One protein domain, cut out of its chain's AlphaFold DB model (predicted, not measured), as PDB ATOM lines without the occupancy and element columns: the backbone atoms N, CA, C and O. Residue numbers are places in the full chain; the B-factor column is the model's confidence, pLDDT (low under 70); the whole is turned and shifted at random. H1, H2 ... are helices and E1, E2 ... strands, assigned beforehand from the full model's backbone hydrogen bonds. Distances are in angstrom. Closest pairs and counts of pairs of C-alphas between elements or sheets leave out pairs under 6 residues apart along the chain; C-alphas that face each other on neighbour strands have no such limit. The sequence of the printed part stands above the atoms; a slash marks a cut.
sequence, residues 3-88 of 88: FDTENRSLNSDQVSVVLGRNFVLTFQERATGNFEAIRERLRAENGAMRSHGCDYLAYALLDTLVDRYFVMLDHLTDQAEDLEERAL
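AT A GLANCE: This is residues 3 to 88 of the 88 residues of the protein "Magnesium and cobalt transport protein CorA" of Citrobacter braakii (UniProt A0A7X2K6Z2). A hairpin of antiparallel strands, E2 and E3, and two short helices, H1 and H2, gather round the first part of one long helix, H3; residues 80 to 88, of which 80 to 87 belong to H3, stick out. The 86 printed residues, class mixed, have strands E1, E2, E3, then helices H1, H2, H3. The whole is loose, radius of gyration of the C-alphas 17.1 A, spanning 56 by 24 by 19 A.

HOW THE PARTS SIT: E2, residues 15 to 19, and E3, residues 24 to 28, are antiparallel neighbours, with N 18 and O 25 2.9 A apart, within hydrogen-bond range. The closest C-alphas of E3 and H3, residues 54 to 87, are those of Val 24 and Ala 58, 6.6 A apart. H1, residues 36 to 43, is close to H3 but not clearly touching, Ile 38 to Leu 61 being the closest C-alphas at 7.4 A, with a shallow tilt of 19 degrees, opposite ways. H2, residues 48 to 51, only just touches H1, only at the corner, with 3 pairs of C-alphas within 8 A, the closest Leu 42 and Met 49 at 6.0 A. E1, residues 9 to 11, pairs with no named strand and is apart from H3. In H1 and H3 every O i to N i+4 pair is within hydrogen-bond range; H2 is too short for one.

IN THESE COORDINATES: E2 is 13.2 A long, E3 13.1 A, H1 10.2 A and H3 50.2 A. C-alpha 15 is at (43.042, -22.630, 8.499) and C-alpha 87 at (21.030, 0.143, 26.846).

THE WHOLE: The farthest C-alphas, of Glu 45 and Leu 88, are 56.6 A apart. The printed part has no cut and no long link. The pLDDT is under 70 at residues 3 to 10 and 45 to 47.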
ATOM      1  N   PHE A   3      29.533 -17.248  12.091       63.75
ATOM      2  CA  PHE A   3      28.745 -16.517  13.065       63.75
ATOM      3  C   PHE A   3      27.442 -17.274  13.279       63.75
ATOM      4  O   PHE A   3      26.601 -17.358  12.388       63.75
ATOM      5  N   ASP A   4      27.292 -17.864  14.461       69.19
ATOM      6  CA  ASP A   4      26.043 -18.503  14.847       69.19
ATOM      7  C   ASP A   4      25.066 -17.416  15.306       69.19
ATOM      8  O   ASP A   4      25.150 -16.918  16.434       69.19
ATOM      9  N   THR A   5      24.150 -17.043  14.411       64.44
ATOM     10  CA  THR A   5      23.132 -16.016  14.650       64.44
ATOM     11  C   THR A   5      22.134 -16.412  15.741       64.44
ATOM     12  O   THR A   5      21.633 -15.530  16.439       64.44
ATOM     13  N   GLU A   6      21.862 -17.708  15.942       67.56
ATOM     14  CA  GLU A   6      20.936 -18.173  16.986       67.56
ATOM     15  C   GLU A   6      21.570 -18.071  18.375       67.56
ATOM     16  O   GLU A   6      20.945 -17.564  19.307       67.56
ATOM     17  N   ASN A   7      22.829 -18.495  18.515       69.44
ATOM     18  CA  ASN A   7      23.530 -18.481  19.802       69.44
ATOM     19  C   ASN A   7      24.353 -17.209  20.053       69.44
ATOM     20  O   ASN A   7      24.973 -17.091  21.111       69.44
ATOM     21  N   ARG A   8      24.387 -16.266  19.097       67.62
ATOM     22  CA  ARG A   8      25.264 -15.078  19.107       67.62
ATOM     23  C   ARG A   8      26.716 -15.449  19.424       67.62
ATOM     24  O   ARG A   8      27.372 -14.797  20.235       67.62
ATOM     25  N   SER A   9      27.194 -16.543  18.835       67.81
ATOM     26  CA  SER A   9      28.503 -17.112  19.155       67.81
ATOM     27  C   SER A   9      29.414 -17.140  17.936       67.81
ATOM     28  O   SER A   9      28.985 -17.408  16.813       67.81
ATOM     29  N   LEU A  10      30.691 -16.834  18.168       68.25
ATOM     30  CA  LEU A  10      31.720 -16.839  17.140       68.25
ATOM     31  C   LEU A  10      32.460 -18.168  17.134       68.25
ATOM     32  O   LEU A  10      33.170 -18.499  18.082       68.25
ATOM     33  N   ASN A  11      32.352 -18.893  16.024       71.56
ATOM     34  CA  ASN A  11      33.120 -20.108  15.795       71.56
ATOM     35  C   ASN A  11      34.356 -19.791  14.953       71.56
ATOM     36  O   ASN A  11      34.284 -19.446  13.768       71.56
ATOM     37  N   SER A  12      35.528 -19.895  15.573       70.44
ATOM     38  CA  SER A  12      36.812 -19.669  14.916       70.44
ATOM     39  C   SER A  12      37.398 -20.983  14.403       70.44
ATOM     40  O   SER A  12      38.168 -21.620  15.110       70.44
ATOM     41  N   ASP A  13      37.086 -21.361  13.162       78.00
ATOM     42  CA  ASP A  13      37.810 -22.459  12.504       78.00
ATOM     43  C   ASP A  13      39.218 -22.012  12.099       78.00
ATOM     44  O   ASP A  13      39.378 -21.005  11.392       78.00
ATOM     45  N   GLN A  14      40.229 -22.787  12.483       79.81
ATOM     46  CA  GLN A  14      41.597 -22.540  12.046       79.81
ATOM     47  C   GLN A  14      41.810 -23.032  10.605       79.81
ATOM     48  O   GLN A  14      41.390 -24.123  10.212       79.81
ATOM     49  N   VAL A  15      42.531 -22.229   9.815       85.50
ATOM     50  CA  VAL A  15      43.042 -22.630   8.499       85.50
ATOM     51  C   VAL A  15      44.557 -22.494   8.494       85.50
ATOM     52  O   VAL A  15      45.086 -21.411   8.734       85.50
ATOM     53  N   SER A  16      45.258 -23.588   8.201       89.19
ATOM     54  CA  SER A  16      46.716 -23.577   8.025       89.19
ATOM     55  C   SER A  16      47.067 -23.607   6.543       89.19
ATOM     56  O   SER A  16      46.486 -24.385   5.786       89.19
ATOM     57  N   VAL A  17      48.030 -22.782   6.128       89.69
ATOM     58  CA  VAL A  17      48.482 -22.682   4.732       89.69
ATOM     59  C   VAL A  17      49.990 -22.902   4.663       89.69
ATOM     60  O   VAL A  17      50.743 -22.283   5.410       89.69
ATOM     61  N   VAL A  18      50.435 -23.769   3.754       92.25
ATOM     62  CA  VAL A  18      51.856 -24.014   3.471       92.25
ATOM     63  C   VAL A  18      52.129 -23.717   2.003       92.25
ATOM     64  O   VAL A  18      51.568 -24.369   1.122       92.25
ATOM     65  N   LEU A  19      53.011 -22.751   1.748       91.06
ATOM     66  CA  LEU A  19      53.470 -22.384   0.410       91.06
ATOM     67  C   LEU A  19      54.805 -23.074   0.105       91.06
ATOM     68  O   LEU A  19      55.820 -22.814   0.752       91.06
ATOM     69  N   GLY A  20      54.797 -23.961  -0.885       89.50
ATOM     70  CA  GLY A  20      55.991 -24.545  -1.487       89.50
ATOM     71  C   GLY A  20      56.395 -23.815  -2.768       89.50
ATOM     72  O   GLY A  20      55.775 -22.835  -3.167       89.50
ATOM     73  N   ARG A  21      57.423 -24.321  -3.467       86.62
ATOM     74  CA  ARG A  21      57.893 -23.701  -4.724       86.62
ATOM     75  C   ARG A  21      56.803 -23.622  -5.798       86.62
ATOM     76  O   ARG A  21      56.691 -22.593  -6.443       86.62
ATOM     77  N   ASN A  22      56.019 -24.690  -5.966       88.06
ATOM     78  CA  ASN A  22      54.991 -24.812  -7.010       88.06
ATOM     79  C   ASN A  22      53.688 -25.442  -6.480       88.06
ATOM     80  O   ASN A  22      52.932 -26.038  -7.245       88.06
ATOM     81  N   PHE A  23      53.456 -25.397  -5.168       88.81
ATOM     82  CA  PHE A  23      52.238 -25.938  -4.568       88.81
ATOM     83  C   PHE A  23      51.810 -25.125  -3.346       88.81
ATOM     84  O   PHE A  23      52.651 -24.594  -2.620       88.81
ATOM     85  N   VAL A  24      50.501 -25.082  -3.097       91.19
ATOM     86  CA  VAL A  24      49.919 -24.587  -1.847       91.19
ATOM     87  C   VAL A  24      49.155 -25.731  -1.202       91.19
ATOM     88  O   VAL A  24      48.328 -26.364  -1.858       91.19
ATOM     89  N   LEU A  25      49.425 -25.995   0.072       91.06
ATOM     90  CA  LEU A  25      48.618 -26.900   0.887       91.06
ATOM     91  C   LEU A  25      47.764 -26.072   1.835       91.06
ATOM     92  O   LEU A  25      48.281 -25.179   2.508       91.06
ATOM     93  N   THR A  26      46.474 -26.384   1.904       89.94
ATOM     94  CA  THR A  26      45.554 -25.800   2.876       89.94
ATOM     95  C   THR A  26      44.960 -26.902   3.743       89.94
ATOM     96  O   THR A  26      44.544 -27.948   3.247       89.94
ATOM     97  N   PHE A  27      44.937 -26.668   5.050       89.25
ATOM     98  CA  PHE A  27      44.349 -27.565   6.038       89.25
ATOM     99  C   PHE A  27      43.217 -26.817   6.730       89.25
ATOM    100  O   PHE A  27      43.434 -25.721   7.247       89.25
ATOM    101  N   GLN A  28      42.021 -27.399   6.708       86.38
ATOM    102  CA  GLN A  28      40.818 -26.840   7.317       86.38
ATOM    103  C   GLN A  28      40.292 -27.816   8.368       86.38
ATOM    104  O   GLN A  28      40.253 -29.019   8.115       86.38
ATOM    105  N   GLU A  29      39.851 -27.305   9.516       84.12
ATOM    106  CA  GLU A  29      39.205 -28.123  10.554       84.12
ATOM    107  C   GLU A  29      37.823 -28.628  10.114       84.12
ATOM    108  O   GLU A  29      37.440 -29.762  10.406       84.12
ATOM    109  N   ARG A  30      37.091 -27.810   9.350       81.81
ATOM    110  CA  ARG A  30      35.818 -28.164   8.716       81.81
ATOM    111  C   ARG A  30      35.786 -27.688   7.273       81.81
ATOM    112  O   ARG A  30      36.253 -26.598   6.953       81.81
ATOM    113  N   ALA A  31      35.161 -28.486   6.412       75.75
ATOM    114  CA  ALA A  31      34.867 -28.082   5.046       75.75
ATOM    115  C   ALA A  31      33.735 -27.043   5.056       75.75
ATOM    116  O   ALA A  31      32.564 -27.390   5.185       75.75
ATOM    117  N   THR A  32      34.088 -25.766   4.934       74.12
ATOM    118  CA  THR A  32      33.124 -24.651   4.888       74.12
ATOM    119  C   THR A  32      32.713 -24.272   3.466       74.12
ATOM    120  O   THR A  32      31.820 -23.461   3.275       74.12
ATOM    121  N   GLY A  33      33.379 -24.819   2.443       80.31
ATOM    122  CA  GLY A  33      33.134 -24.445   1.046       80.31
ATOM    123  C   GLY A  33      33.756 -23.105   0.632       80.31
ATOM    124  O   GLY A  33      33.759 -22.794  -0.551       80.31
ATOM    125  N   ASN A  34      34.389 -22.365   1.548       78.56
ATOM    126  CA  ASN A  34      34.922 -21.015   1.290       78.56
ATOM    127  C   ASN A  34      35.922 -20.940   0.124       78.56
ATOM    128  O   ASN A  34      36.018 -19.927  -0.552       78.56
ATOM    129  N   PHE A  35      36.656 -22.021  -0.145       85.56
ATOM    130  CA  PHE A  35      37.592 -22.081  -1.272       85.56
ATOM    131  C   PHE A  35      36.971 -22.648  -2.558       85.56
ATOM    132  O   PHE A  35      37.708 -22.963  -3.490       85.56
ATOM    133  N   GLU A  36      35.653 -22.865  -2.629       86.38
ATOM    134  CA  GLU A  36      35.009 -23.385  -3.847       86.38
ATOM    135  C   GLU A  36      35.141 -22.399  -5.008       86.38
ATOM    136  O   GLU A  36      35.566 -22.813  -6.076       86.38
ATOM    137  N   ALA A  37      34.938 -21.098  -4.783       85.06
ATOM    138  CA  ALA A  37      35.113 -20.081  -5.825       85.06
ATOM    139  C   ALA A  37      36.532 -20.096  -6.431       85.06
ATOM    140  O   ALA A  37      36.714 -19.968  -7.643       85.06
ATOM    141  N   ILE A  38      37.558 -20.320  -5.600       87.12
ATOM    142  CA  ILE A  38      38.944 -20.501  -6.057       87.12
ATOM    143  C   ILE A  38      39.084 -21.804  -6.854       87.12
ATOM    144  O   ILE A  38      39.696 -21.818  -7.921       87.12
ATOM    145  N   ARG A  39      38.496 -22.904  -6.370       87.50
ATOM    146  CA  ARG A  39      38.520 -24.204  -7.058       87.50
ATOM    147  C   ARG A  39      37.812 -24.152  -8.414       87.50
ATOM    148  O   ARG A  39      38.326 -24.715  -9.375       87.50
ATOM    149  N   GLU A  40      36.694 -23.450  -8.528       88.38
ATOM    150  CA  GLU A  40      35.984 -23.218  -9.789       88.38
ATOM    151  C   GLU A  40      36.824 -22.392 -10.765       88.38
ATOM    152  O   GLU A  40      36.999 -22.789 -11.919       88.38
ATOM    153  N   ARG A  41      37.437 -21.299 -10.293       84.69
ATOM    154  CA  ARG A  41      38.358 -20.478 -11.096       84.69
ATOM    155  C   ARG A  41      39.568 -21.262 -11.606       84.69
ATOM    156  O   ARG A  41      40.008 -21.021 -12.727       84.69
ATOM    157  N   LEU A  42      40.086 -22.205 -10.818       84.56
ATOM    158  CA  LEU A  42      41.164 -23.111 -11.233       84.56
ATOM    159  C   LEU A  42      40.701 -24.175 -12.239       84.56
ATOM    160  O   LEU A  42      41.490 -24.583 -13.090       84.56
ATOM    161  N   ARG A  43      39.449 -24.642 -12.143       87.00
ATOM    162  CA  ARG A  43      38.859 -25.619 -13.078       87.00
ATOM    163  C   ARG A  43      38.493 -24.998 -14.426       87.00
ATOM    164  O   ARG A  43      38.446 -25.718 -15.418       87.00
ATOM    165  N   ALA A  44      38.250 -23.689 -14.480       86.00
ATOM    166  CA  ALA A  44      37.959 -22.984 -15.723       86.00
ATOM    167  C   ALA A  44      39.139 -23.084 -16.714       86.00
ATOM    168  O   ALA A  44      40.273 -22.716 -16.395       86.00
ATOM    169  N   GLU A  45      38.875 -23.567 -17.935       66.94
ATOM    170  CA  GLU A  45      39.913 -23.932 -18.917       66.94
ATOM    171  C   GLU A  45      40.852 -22.774 -19.298       66.94
ATOM    172  O   GLU A  45      42.048 -23.002 -19.455       66.94
ATOM    173  N   ASN A  46      40.341 -21.538 -19.345       68.38
ATOM    174  CA  ASN A  46      41.094 -20.316 -19.670       68.38
ATOM    175  C   ASN A  46      41.191 -19.340 -18.484       68.38
ATOM    176  O   ASN A  46      41.311 -18.128 -18.670       68.38
ATOM    177  N   GLY A  47      41.072 -19.838 -17.252       66.94
ATOM    178  CA  GLY A  47      41.128 -18.989 -16.069       66.94
ATOM    179  C   GLY A  47      42.499 -18.329 -15.928       66.94
ATOM    180  O   GLY A  47      43.509 -19.027 -15.856       66.94
ATOM    181  N   ALA A  48      42.530 -16.995 -15.805       70.69
ATOM    182  CA  ALA A  48      43.750 -16.241 -15.504       70.69
ATOM    183  C   ALA A  48      44.505 -16.854 -14.310       70.69
ATOM    184  O   ALA A  48      45.722 -16.924 -14.316       70.69
ATOM    185  N   MET A  49      43.804 -17.422 -13.325       75.00
ATOM    186  CA  MET A  49      44.429 -18.125 -12.200       75.00
ATOM    187  C   MET A  49      45.446 -19.207 -12.597       75.00
ATOM    188  O   MET A  49      46.433 -19.371 -11.893       75.00
ATOM    189  N   ARG A  50      45.232 -19.930 -13.707       75.00
ATOM    190  CA  ARG A  50      46.151 -20.982 -14.176       75.00
ATOM    191  C   ARG A  50      47.389 -20.428 -14.876       75.00
ATOM    192  O   ARG A  50      48.400 -21.120 -14.931       75.00
ATOM    193  N   SER A  51      47.298 -19.226 -15.450       76.94
ATOM    194  CA  SER A  51      48.448 -18.568 -16.077       76.94
ATOM    195  C   SER A  51      49.372 -17.916 -15.051       76.94
ATOM    196  O   SER A  51      50.520 -17.623 -15.371       76.94
ATOM    197  N   HIS A  52      48.876 -17.681 -13.836       75.62
ATOM    198  CA  HIS A  52      49.658 -17.147 -12.731       75.62
ATOM    199  C   HIS A  52      50.249 -18.284 -11.883       75.62
ATOM    200  O   HIS A  52      49.716 -19.392 -11.834       75.62
ATOM    201  N   GLY A  53      51.397 -18.022 -11.255       82.25
ATOM    202  CA  GLY A  53      52.128 -19.006 -10.463       82.25
ATOM    203  C   GLY A  53      51.450 -19.369  -9.136       82.25
ATOM    204  O   GLY A  53      50.346 -18.939  -8.797       82.25
ATOM    205  N   CYS A  54      52.153 -20.182  -8.348       86.06
ATOM    206  CA  CYS A  54      51.700 -20.630  -7.030       86.06
ATOM    207  C   CYS A  54      51.570 -19.485  -6.003       86.06
ATOM    208  O   CYS A  54      50.801 -19.573  -5.048       86.06
ATOM    209  N   ASP A  55      52.320 -18.409  -6.216       87.31
ATOM    210  CA  ASP A  55      52.271 -17.151  -5.481       87.31
ATOM    211  C   ASP A  55      50.906 -16.466  -5.609       87.31
ATOM    212  O   ASP A  55      50.314 -16.068  -4.607       87.31
ATOM    213  N   TYR A  56      50.357 -16.413  -6.823       88.94
ATOM    214  CA  TYR A  56      49.029 -15.853  -7.057       88.94
ATOM    215  C   TYR A  56      47.923 -16.700  -6.425       88.94
ATOM    216  O   TYR A  56      46.963 -16.165  -5.872       88.94
ATOM    217  N   LEU A  57      48.067 -18.029  -6.452       88.38
ATOM    218  CA  LEU A  57      47.138 -18.918  -5.757       88.38
ATOM    219  C   LEU A  57      47.144 -18.662  -4.242       88.38
ATOM    220  O   LEU A  57      46.079 -18.593  -3.631       88.38
ATOM    221  N   ALA A  58      48.323 -18.492  -3.639       89.69
ATOM    222  CA  ALA A  58      48.438 -18.165  -2.221       89.69
ATOM    223  C   ALA A  58      47.832 -16.795  -1.893       89.69
ATOM    224  O   ALA A  58      47.106 -16.679  -0.907       89.69
ATOM    225  N   TYR A  59      48.073 -15.791  -2.744       90.06
ATOM    226  CA  TYR A  59      47.443 -14.476  -2.628       90.06
ATOM    227  C   TYR A  59      45.916 -14.591  -2.625       90.06
ATOM    228  O   TYR A  59      45.271 -14.116  -1.699       90.06
ATOM    229  N   ALA A  60      45.332 -15.285  -3.603       89.88
ATOM    230  CA  ALA A  60      43.882 -15.412  -3.701       89.88
ATOM    231  C   ALA A  60      43.261 -16.191  -2.528       89.88
ATOM    232  O   ALA A  60      42.168 -15.860  -2.076       89.88
ATOM    233  N   LEU A  61      43.953 -17.217  -2.015       89.31
ATOM    234  CA  LEU A  61      43.521 -17.935  -0.810       89.31
ATOM    235  C   LEU A  61      43.507 -17.020   0.420       89.31
ATOM    236  O   LEU A  61      42.579 -17.105   1.223       89.31
ATOM    237  N   LEU A  62      44.515 -16.156   0.565       89.38
ATOM    238  CA  LEU A  62      44.577 -15.171   1.644       89.38
ATOM    239  C   LEU A  62      43.500 -14.093   1.496       89.38
ATOM    240  O   LEU A  62      42.852 -13.776   2.485       89.38
ATOM    241  N   ASP A  63      43.269 -13.593   0.284       90.69
ATOM    242  CA  ASP A  63      42.224 -12.612  -0.041       90.69
ATOM    243  C   ASP A  63      40.844 -13.111   0.413       90.69
ATOM    244  O   ASP A  63      40.182 -12.485   1.233       90.69
ATOM    245  N   THR A  64      40.496 -14.349   0.048       88.44
ATOM    246  CA  THR A  64      39.247 -14.992   0.490       88.44
ATOM    247  C   THR A  64      39.161 -15.170   2.011       88.44
ATOM    248  O   THR A  64      38.070 -15.132   2.584       88.44
ATOM    249  N   LEU A  65      40.288 -15.399   2.698       86.12
ATOM    250  CA  LEU A  65      40.298 -15.457   4.162       86.12
ATOM    251  C   LEU A  65      40.057 -14.073   4.769       86.12
ATOM    252  O   LEU A  65      39.268 -13.972   5.704       86.12
ATOM    253  N   VAL A  66      40.710 -13.036   4.239       88.25
ATOM    254  CA  VAL A  66      40.581 -11.641   4.683       88.25
ATOM    255  C   VAL A  66      39.160 -11.119   4.470       88.25
ATOM    256  O   VAL A  66      38.586 -10.576   5.411       88.25
ATOM    257  N   ASP A  67      38.548 -11.373   3.313       87.38
ATOM    258  CA  ASP A  67      37.154 -11.002   3.031       87.38
ATOM    259  C   ASP A  67      36.187 -11.554   4.089       87.38
ATOM    260  O   ASP A  67      35.276 -10.868   4.550       87.38
ATOM    261  N   ARG A  68      36.423 -12.786   4.557       82.38
ATOM    262  CA  ARG A  68      35.608 -13.402   5.614       82.38
ATOM    263  C   ARG A  68      35.774 -12.703   6.965       82.38
ATOM    264  O   ARG A  68      34.820 -12.665   7.740       82.38
ATOM    265  N   TYR A  69      36.958 -12.167   7.269       83.50
ATOM    266  CA  TYR A  69      37.147 -11.373   8.486       83.50
ATOM    267  C   TYR A  69      36.332 -10.082   8.442       83.50
ATOM    268  O   TYR A  69      35.771  -9.716   9.468       83.50
ATOM    269  N   PHE A  70      36.214  -9.435   7.279       87.00
ATOM    270  CA  PHE A  70      35.376  -8.242   7.137       87.00
ATOM    271  C   PHE A  70      33.899  -8.541   7.396       87.00
ATOM    272  O   PHE A  70      33.301  -7.879   8.235       87.00
ATOM    273  N   VAL A  71      33.347  -9.605   6.801       86.19
ATOM    274  CA  VAL A  71      31.949 -10.016   7.054       86.19
ATOM    275  C   VAL A  71      31.690 -10.268   8.545       86.19
ATOM    276  O   VAL A  71      30.658  -9.889   9.087       86.19
ATOM    277  N   MET A  72      32.641 -10.895   9.239       83.81
ATOM    278  CA  MET A  72      32.538 -11.103  10.683       83.81
ATOM    279  C   MET A  72      32.589  -9.787  11.476       83.81
ATOM    280  O   MET A  72      31.877  -9.656  12.469       83.81
ATOM    281  N   LEU A  73      33.455  -8.847  11.090       87.69
ATOM    282  CA  LEU A  73      33.553  -7.544  11.748       87.69
ATOM    283  C   LEU A  73      32.269  -6.730  11.579       87.69
ATOM    284  O   LEU A  73      31.840  -6.102  12.545       87.69
ATOM    285  N   ASP A  74      31.635  -6.795  10.409       89.69
ATOM    286  CA  ASP A  74      30.337  -6.160  10.167       89.69
ATOM    287  C   ASP A  74      29.280  -6.730  11.124       89.69
ATOM    288  O   ASP A  74      28.665  -5.977  11.873       89.69
ATOM    289  N   HIS A  75      29.170  -8.060  11.235       87.00
ATOM    290  CA  HIS A  75      28.249  -8.687  12.192       87.00
ATOM    291  C   HIS A  75      28.508  -8.284  13.647       87.00
ATOM    292  O   HIS A  75      27.567  -8.081  14.412       87.00
ATOM    293  N   LEU A  76      29.774  -8.177  14.053       87.00
ATOM    294  CA  LEU A  76      30.123  -7.711  15.396       87.00
ATOM    295  C   LEU A  76      29.736  -6.247  15.622       87.00
ATOM    296  O   LEU A  76      29.364  -5.891  16.739       87.00
ATOM    297  N   THR A  77      29.834  -5.423  14.582       91.12
ATOM    298  CA  THR A  77      29.455  -4.010  14.627       91.12
ATOM    299  C   THR A  77      27.944  -3.878  14.782       91.12
ATOM    300  O   THR A  77      27.505  -3.248  15.741       91.12
ATOM    301  N   ASP A  78      27.162  -4.583  13.959       90.62
ATOM    302  CA  ASP A  78      25.697  -4.622  14.059       90.62
ATOM    303  C   ASP A  78      25.241  -5.047  15.469       90.62
ATOM    304  O   ASP A  78      24.350  -4.451  16.071       90.62
ATOM    305  N   GLN A  79      25.893  -6.059  16.056       87.50
ATOM    306  CA  GLN A  79      25.581  -6.498  17.419       87.50
ATOM    307  C   GLN A  79      25.923  -5.474  18.501       87.50
ATOM    308  O   GLN A  79      25.255  -5.440  19.540       87.50
ATOM    309  N   ALA A  80      26.996  -4.708  18.309       89.25
ATOM    310  CA  ALA A  80      27.381  -3.657  19.235       89.25
ATOM    311  C   ALA A  80      26.365  -2.507  19.195       89.25
ATOM    312  O   ALA A  80      25.949  -2.049  20.259       89.25
ATOM    313  N   GLU A  81      25.911  -2.118  18.001       92.81
ATOM    314  CA  GLU A  81      24.868  -1.101  17.804       92.81
ATOM    315  C   GLU A  81      23.531  -1.534  18.428       92.81
ATOM    316  O   GLU A  81      22.959  -0.800  19.235       92.81
ATOM    317  N   ASP A  82      23.088  -2.772  18.174       91.00
ATOM    318  CA  ASP A  82      21.889  -3.363  18.793       91.00
ATOM    319  C   ASP A  82      21.953  -3.352  20.332       91.00
ATOM    320  O   ASP A  82      20.940  -3.209  21.029       91.00
ATOM    321  N   LEU A  83      23.140  -3.599  20.896       89.88
ATOM    322  CA  LEU A  83      23.343  -3.601  22.341       89.88
ATOM    323  C   LEU A  83      23.293  -2.181  22.910       89.88
ATOM    324  O   LEU A  83      22.728  -1.991  23.988       89.88
ATOM    325  N   GLU A  84      23.876  -1.213  22.204       92.31
ATOM    326  CA  GLU A  84      23.862   0.199  22.578       92.31
ATOM    327  C   GLU A  84      22.436   0.763  22.564       92.31
ATOM    328  O   GLU A  84      22.023   1.374  23.549       92.31
ATOM    329  N   GLU A  85      21.640   0.469  21.529       93.12
ATOM    330  CA  GLU A  85      20.238   0.903  21.448       93.12
ATOM    331  C   GLU A  85      19.395   0.340  22.601       93.12
ATOM    332  O   GLU A  85      18.573   1.045  23.177       93.12
ATOM    333  N   ARG A  86      19.625  -0.918  22.998       89.75
ATOM    334  CA  ARG A  86      18.914  -1.547  24.126       89.75
ATOM    335  C   ARG A  86      19.340  -1.035  25.502       89.75
ATOM    336  O   ARG A  86      18.649  -1.326  26.482       89.75
ATOM    337  N   ALA A  87      20.507  -0.406  25.600       85.69
ATOM    338  CA  ALA A  87      21.030   0.143  26.846       85.69
ATOM    339  C   ALA A  87      20.553   1.585  27.107       85.69
ATOM    340  O   ALA A  87      20.678   2.053  28.244       85.69
ATOM    341  N   LEU A  88      20.021   2.259  26.080       74.94
ATOM    342  CA  LEU A  88      19.382   3.579  26.130       74.94
ATOM    343  C   LEU A  88      17.882   3.477  26.454       74.94
ATOM    344  O   LEU A  88      17.386   4.415  27.122       74.94
TER     345      LEU A  88